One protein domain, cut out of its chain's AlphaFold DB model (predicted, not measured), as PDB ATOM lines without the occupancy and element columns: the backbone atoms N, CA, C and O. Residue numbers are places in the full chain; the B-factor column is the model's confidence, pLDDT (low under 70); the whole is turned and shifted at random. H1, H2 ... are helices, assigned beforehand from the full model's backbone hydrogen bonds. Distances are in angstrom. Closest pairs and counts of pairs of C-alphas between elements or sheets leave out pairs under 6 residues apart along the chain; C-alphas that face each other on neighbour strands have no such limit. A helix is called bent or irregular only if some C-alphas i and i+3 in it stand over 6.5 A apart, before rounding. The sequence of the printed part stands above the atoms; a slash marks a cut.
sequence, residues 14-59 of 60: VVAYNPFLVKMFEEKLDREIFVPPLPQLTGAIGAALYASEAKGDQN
ATOM      1  N   VAL A  14      -8.219  22.298 -10.316       97.19
ATOM      2  CA  VAL A  14      -7.833  23.708 -10.457       97.19
ATOM      3  C   VAL A  14      -6.311  23.858 -10.455       97.19
ATOM      4  O   VAL A  14      -5.778  24.581 -11.284       97.19
ATOM      5  N   VAL A  15      -5.606  23.125  -9.591       97.00
ATOM      6  CA  VAL A  15      -4.135  23.131  -9.544       97.00
ATOM      7  C   VAL A  15      -3.541  22.561 -10.833       97.00
ATOM      8  O   VAL A  15      -2.546  23.082 -11.326       97.00
ATOM      9  N   ALA A  16      -4.189  21.551 -11.425       96.94
ATOM     10  CA  ALA A  16      -3.770  20.965 -12.698       96.94
ATOM     11  C   ALA A  16      -3.841  21.942 -13.882       96.94
ATOM     12  O   ALA A  16      -2.982  21.906 -14.759       96.94
ATOM     13  N   TYR A  17      -4.866  22.799 -13.921       97.06
ATOM     14  CA  TYR A  17      -5.141  23.671 -15.071       97.06
ATOM     15  C   TYR A  17      -4.847  25.155 -14.817       97.06
ATOM     16  O   TYR A  17      -4.918  25.960 -15.742       97.06
ATOM     17  N   ASN A  18      -4.504  25.534 -13.584       96.88
ATOM     18  CA  ASN A  18      -4.192  26.907 -13.209       96.88
ATOM     19  C   ASN A  18      -2.957  26.979 -12.286       96.88
ATOM     20  O   ASN A  18      -3.093  27.141 -11.068       96.88
ATOM     21  N   PRO A  19      -1.737  26.921 -12.854       91.81
ATOM     22  CA  PRO A  19      -0.498  26.984 -12.078       91.81
ATOM     23  C   PRO A  19      -0.263  28.344 -11.401       91.81
ATOM     24  O   PRO A  19       0.560  28.436 -10.494       91.81
ATOM     25  N   PHE A  20      -0.985  29.406 -11.787       97.19
ATOM     26  CA  PHE A  20      -0.872  30.706 -11.116       97.19
ATOM     27  C   PHE A  20      -1.321  30.649  -9.659       97.19
ATOM     28  O   PHE A  20      -0.793  31.397  -8.841       97.19
ATOM     29  N   LEU A  21      -2.252  29.754  -9.311       96.31
ATOM     30  CA  LEU A  21      -2.644  29.581  -7.913       96.31
ATOM     31  C   LEU A  21      -1.494  29.058  -7.059       96.31
ATOM     32  O   LEU A  21      -1.356  29.509  -5.931       96.31
ATOM     33  N   VAL A  22      -0.664  28.162  -7.595       96.81
ATOM     34  CA  VAL A  22       0.510  27.647  -6.876       96.81
ATOM     35  C   VAL A  22       1.460  28.802  -6.583       96.81
ATOM     36  O   VAL A  22       1.724  29.079  -5.421       96.81
ATOM     37  N   LYS A  23       1.833  29.572  -7.614       97.12
ATOM     38  CA  LYS A  23       2.712  30.745  -7.473       97.12
ATOM     39  C   LYS A  23       2.175  31.769  -6.475       97.12
ATOM     40  O   LYS A  23       2.893  32.212  -5.591       97.12
ATOM     41  N   MET A  24       0.889  32.109  -6.577       97.06
ATOM     42  CA  MET A  24       0.247  33.051  -5.657       97.06
ATOM     43  C   MET A  24       0.297  32.549  -4.206       97.06
ATOM     44  O   MET A  24       0.472  33.345  -3.285       97.06
ATOM     45  N   PHE A  25       0.091  31.249  -3.979       95.25
ATOM     46  CA  PHE A  25       0.188  30.681  -2.638       95.25
ATOM     47  C   PHE A  25       1.638  30.643  -2.143       95.25
ATOM     48  O   PHE A  25       1.856  30.975  -0.981       95.25
ATOM     49  N   GLU A  26       2.612  30.319  -2.995       95.94
ATOM     50  CA  GLU A  26       4.039  30.362  -2.643       95.94
ATOM     51  C   GLU A  26       4.468  31.771  -2.217       95.94
ATOM     52  O   GLU A  26       5.059  31.937  -1.153       95.94
ATOM     53  N   GLU A  27       4.071  32.797  -2.976       96.56
ATOM     54  CA  GLU A  27       4.331  34.207  -2.655       96.56
ATOM     55  C   GLU A  27       3.664  34.644  -1.343       96.56
ATOM     56  O   GLU A  27       4.268  35.341  -0.530       96.56
ATOM     57  N   LYS A  28       2.405  34.247  -1.114       94.31
ATOM     58  CA  LYS A  28       1.666  34.627   0.102       94.31
ATOM     59  C   LYS A  28       2.172  33.931   1.356       94.31
ATOM     60  O   LYS A  28       2.007  34.471   2.449       94.31
ATOM     61  N   LEU A  29       2.679  32.713   1.211       92.88
ATOM     62  CA  LEU A  29       3.133  31.897   2.328       92.88
ATOM     63  C   LEU A  29       4.635  32.035   2.571       92.88
ATOM     64  O   LEU A  29       5.065  31.641   3.650       92.88
ATOM     65  N   ASP A  30       5.383  32.602   1.616       94.00
ATOM     66  CA  ASP A  30       6.851  32.644   1.573       94.00
ATOM     67  C   ASP A  30       7.469  31.241   1.701       94.00
ATOM     68  O   ASP A  30       8.383  30.982   2.486       94.00
ATOM     69  N   ARG A  31       6.859  30.272   1.008       93.38
ATOM     70  CA  ARG A  31       7.162  28.840   1.141       93.38
ATOM     71  C   ARG A  31       6.915  28.118  -0.170       93.38
ATOM     72  O   ARG A  31       5.906  28.367  -0.818       93.38
ATOM     73  N   GLU A  32       7.780  27.164  -0.499       94.94
ATOM     74  CA  GLU A  32       7.573  26.282  -1.648       94.94
ATOM     75  C   GLU A  32       6.373  25.353  -1.446       94.94
ATOM     76  O   GLU A  32       6.102  24.872  -0.334       94.94
ATOM     77  N   ILE A  33       5.676  25.073  -2.547       96.69
ATOM     78  CA  ILE A  33       4.532  24.167  -2.569       96.69
ATOM     79  C   ILE A  33       4.842  22.981  -3.462       96.69
ATOM     80  O   ILE A  33       5.109  23.107  -4.656       96.69
ATOM     81  N   PHE A  34       4.717  21.786  -2.896       97.56
ATOM     82  CA  PHE A  34       4.809  20.573  -3.683       97.56
ATOM     83  C   PHE A  34       3.511  20.346  -4.468       97.56
ATOM     84  O   PHE A  34       2.413  20.295  -3.903       97.56
ATOM     85  N   VAL A  35       3.641  20.155  -5.779       97.81
ATOM     86  CA  VAL A  35       2.544  19.745  -6.661       97.81
ATOM     87  C   VAL A  35       2.889  18.371  -7.236       97.81
ATOM     88  O   VAL A  35       3.916  18.235  -7.905       97.81
ATOM     89  N   PRO A  36       2.075  17.328  -6.991       97.38
ATOM     90  CA  PRO A  36       2.337  16.006  -7.544       97.38
ATOM     91  C   PRO A  36       2.157  16.007  -9.073       97.38
ATOM     92  O   PRO A  36       1.417  16.840  -9.593       97.38
ATOM     93  N   PRO A  37       2.745  15.042  -9.811       96.19
ATOM     94  CA  PRO A  37       2.696  15.019 -11.280       96.19
ATOM     95  C   PRO A  37       1.284  14.975 -11.887       96.19
ATOM     96  O   PRO A  37       1.074  15.439 -13.003       96.19
ATOM     97  N   LEU A  38       0.318  14.400 -11.163       97.25
ATOM     98  CA  LEU A  38      -1.082  14.269 -11.578       97.25
ATOM     99  C   LEU A  38      -2.004  14.816 -10.475       97.25
ATOM    100  O   LEU A  38      -2.682  14.038  -9.795       97.25
ATOM    101  N   PRO A  39      -2.030  16.144 -10.252       97.75
ATOM    102  CA  PRO A  39      -2.706  16.729  -9.098       97.75
ATOM    103  C   PRO A  39      -4.220  16.526  -9.144       97.75
ATOM    104  O   PRO A  39      -4.836  16.349  -8.095       97.75
ATOM    105  N   GLN A  40      -4.838  16.456 -10.329       98.19
ATOM    106  CA  GLN A  40      -6.269  16.159 -10.436       98.19
ATOM    107  C   GLN A  40      -6.630  14.697 -10.135       98.19
ATOM    108  O   GLN A  40      -7.800  14.404  -9.903       98.19
ATOM    109  N   LEU A  41      -5.652  13.784 -10.132       98.25
ATOM    110  CA  LEU A  41      -5.875  12.345  -9.944       98.25
ATOM    111  C   LEU A  41      -5.416  11.829  -8.576       98.25
ATOM    112  O   LEU A  41      -5.576  10.642  -8.309       98.25
ATOM    113  N   THR A  42      -4.886  12.680  -7.691       98.00
ATOM    114  CA  THR A  42      -4.315  12.240  -6.405       98.00
ATOM    115  C   THR A  42      -5.292  11.402  -5.572       98.00
ATOM    116  O   THR A  42      -4.900  10.368  -5.039       98.00
ATOM    117  N   GLY A  43      -6.576  11.779  -5.523       96.81
ATOM    118  CA  GLY A  43      -7.599  10.997  -4.814       96.81
ATOM    119  C   GLY A  43      -7.849   9.613  -5.429       96.81
ATOM    120  O   GLY A  43      -7.932   8.624  -4.706       96.81
ATOM    121  N   ALA A  44      -7.907   9.521  -6.762       98.25
ATOM    122  CA  ALA A  44      -8.088   8.249  -7.466       98.25
ATOM    123  C   ALA A  44      -6.864   7.329  -7.314       98.25
ATOM    124  O   ALA A  44      -7.019   6.125  -7.130       98.25
ATOM    125  N   ILE A  45      -5.656   7.901  -7.335       98.19
ATOM    126  CA  ILE A  45      -4.410   7.172  -7.071       98.19
ATOM    127  C   ILE A  45      -4.422   6.610  -5.644       98.19
ATOM    128  O   ILE A  45      -4.145   5.429  -5.462       98.19
ATOM    129  N   GLY A  46      -4.817   7.410  -4.646       97.00
ATOM    130  CA  GLY A  46      -4.966   6.941  -3.264       97.00
ATOM    131  C   GLY A  46      -5.963   5.786  -3.133       97.00
ATOM    132  O   GLY A  46      -5.667   4.786  -2.485       97.00
ATOM    133  N   ALA A  47      -7.111   5.869  -3.810       98.00
ATOM    134  CA  ALA A  47      -8.083   4.776  -3.839       98.00
ATOM    135  C   ALA A  47      -7.512   3.491  -4.473       98.00
ATOM    136  O   ALA A  47      -7.764   2.395  -3.976       98.00
ATOM    137  N   ALA A  48      -6.722   3.615  -5.545       97.56
ATOM    138  CA  ALA A  48      -6.066   2.474  -6.181       97.56
ATOM    139  C   ALA A  48      -5.000   1.830  -5.277       97.56
ATOM    140  O   ALA A  48      -4.904   0.604  -5.245       97.56
ATOM    141  N   LEU A  49      -4.242   2.634  -4.522       97.12
ATOM    142  CA  LEU A  49      -3.276   2.142  -3.536       97.12
ATOM    143  C   LEU A  49      -3.977   1.344  -2.431       97.12
ATOM    144  O   LEU A  49      -3.625   0.188  -2.223       97.12
ATOM    145  N   TYR A  50      -5.043   1.890  -1.833       96.94
ATOM    146  CA  TYR A  50      -5.834   1.163  -0.832       96.94
ATOM    147  C   TYR A  50      -6.420  -0.145  -1.379       96.94
ATOM    148  O   TYR A  50      -6.396  -1.174  -0.707       96.94
ATOM    149  N   ALA A  51      -6.928  -0.138  -2.614       96.50
ATOM    150  CA  ALA A  51      -7.430  -1.354  -3.249       96.50
ATOM    151  C   ALA A  51      -6.316  -2.385  -3.507       96.50
ATOM    152  O   ALA A  51      -6.571  -3.590  -3.459       96.50
ATOM    153  N   SER A  52      -5.093  -1.930  -3.797       95.56
ATOM    154  CA  SER A  52      -3.926  -2.793  -3.979       95.56
ATOM    155  C   SER A  52      -3.462  -3.408  -2.658       95.56
ATOM    156  O   SER A  52      -3.204  -4.609  -2.620       95.56
ATOM    157  N   GLU A  53      -3.392  -2.621  -1.585       95.50
ATOM    158  CA  GLU A  53      -3.054  -3.089  -0.231       95.50
ATOM    159  C   GLU A  53      -4.068  -4.131   0.251       95.50
ATOM    160  O   GLU A  53      -3.697  -5.255   0.578       95.50
ATOM    161  N   ALA A  54      -5.366  -3.830   0.132       91.44
ATOM    162  CA  ALA A  54      -6.433  -4.751   0.514       91.44
ATOM    163  C   ALA A  54      -6.426  -6.071  -0.280       91.44
ATOM    164  O   ALA A  54      -6.935  -7.079   0.208       91.44
ATOM    165  N   LYS A  55      -5.884  -6.089  -1.509       85.00
ATOM    166  CA  LYS A  55      -5.655  -7.327  -2.276       85.00
ATOM    167  C   LYS A  55      -4.394  -8.070  -1.835       85.00
ATOM    168  O   LYS A  55      -4.384  -9.296  -1.897       85.00
ATOM    169  N   GLY A  56      -3.338  -7.353  -1.453       74.56
ATOM    170  CA  GLY A  56      -2.106  -7.937  -0.920       74.56
ATOM    171  C   GLY A  56      -2.352  -8.679   0.392       74.56
ATOM    172  O   GLY A  56      -1.925  -9.822   0.526       74.56
ATOM    173  N   ASP A  57      -3.145  -8.084   1.282       62.66
ATOM    174  CA  ASP A  57      -3.508  -8.659   2.584       62.66
ATOM    175  C   ASP A  57      -4.436  -9.880   2.477       62.66
ATOM    176  O   ASP A  57      -4.476 -10.714   3.375       62.66
ATOM    177  N   GLN A  58      -5.170 -10.026   1.370       58.53
ATOM    178  CA  GLN A  58      -6.002 -11.211   1.101       58.53
ATOM    179  C   GLN A  58      -5.204 -12.416   0.574       58.53
ATOM    180  O   GLN A  58      -5.763 -13.504   0.461       58.53
ATOM    181  N   ASN A  59      -3.922 -12.231   0.238       52.22
ATOM    182  CA  ASN A  59      -3.021 -13.285  -0.241       52.22
ATOM    183  C   ASN A  59      -1.908 -13.635   0.771       52.22
ATOM    184  O   ASN A  59      -0.981 -14.361   0.401       52.22
TER     185      ASN A  59
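What this domain is: This is residues 14 to 59 of the 60 residues of an uncharacterized protein of Candidatus Aminicenantes bacterium (UniProt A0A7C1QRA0). A long helix, H3, sticks out as an arm from a small head, a loop of chain that holds the two shorter helices H1 and H2. From the short H1 the chain goes through H2 and folds back along residues 30 to 38 to the first residues of H3, where H1 packs on residues 39 to 40, while residues 42 to 59 of H3 stand free. The printed part has 46 residues with three named helices, in the order H1, H2, H3, and no named strand; the class is all helix. The whole is extended, with a radius of gyration of the C-alphas of 15.5 A, and the C-alphas span 48 by 20 by 11 A, the arm making much of the length.

Where its parts are: The longest helix, H3, is residues 39 to 59, 31.3 A from first to last C-alpha; it begins at C-alpha 39 at (-2.706, 16.729, -9.098) and ends at C-alpha 59 at (-3.021, -13.285, -0.241). H3 is irregular: C-alphas 40 and 43 are 7.7 A apart, where about 5 A is the distance in a regular helix. H1 is residues 14 to 17, four residues, beginning at C-alpha 14 at (-7.833, 23.708, -10.457). H2 is residues 20 to 29, 14.1 A from first to last C-alpha.

How they stand to each other: H3 touches H1 with residues 39 to 40 alone; their closest C-alphas are those of Ala 16 and Pro 39, 5.7 A apart. H1 and H2 are close but not clearly touching, the closest C-alphas being those of Val 15 and Leu 21, 6.8 A apart. H2 and H3 are apart, with no C-alpha of the one within 8 A of the other. In H2 every O i to N i+4 pair is within hydrogen-bond range, and in H3 13 of 17 are; H1 is too short for such a pair, but its one O i to N i+3 pair is within range.

The domain as a whole: The two C-alphas farthest apart are those of Lys 28 and Asn 59, at 48.1 A, and the first and last printed C-alphas, of Val 14 and Asn 59, are 38.7 A apart. The outline is only just a rod. The printed part has no cut. The link from H1 to H2, with 2 residues, is tight, and the link from H2 to H3, with 9 residues, is short. The mean pLDDT of the printed part is 93.2, and residues 57 to 59, in H3, are under 70.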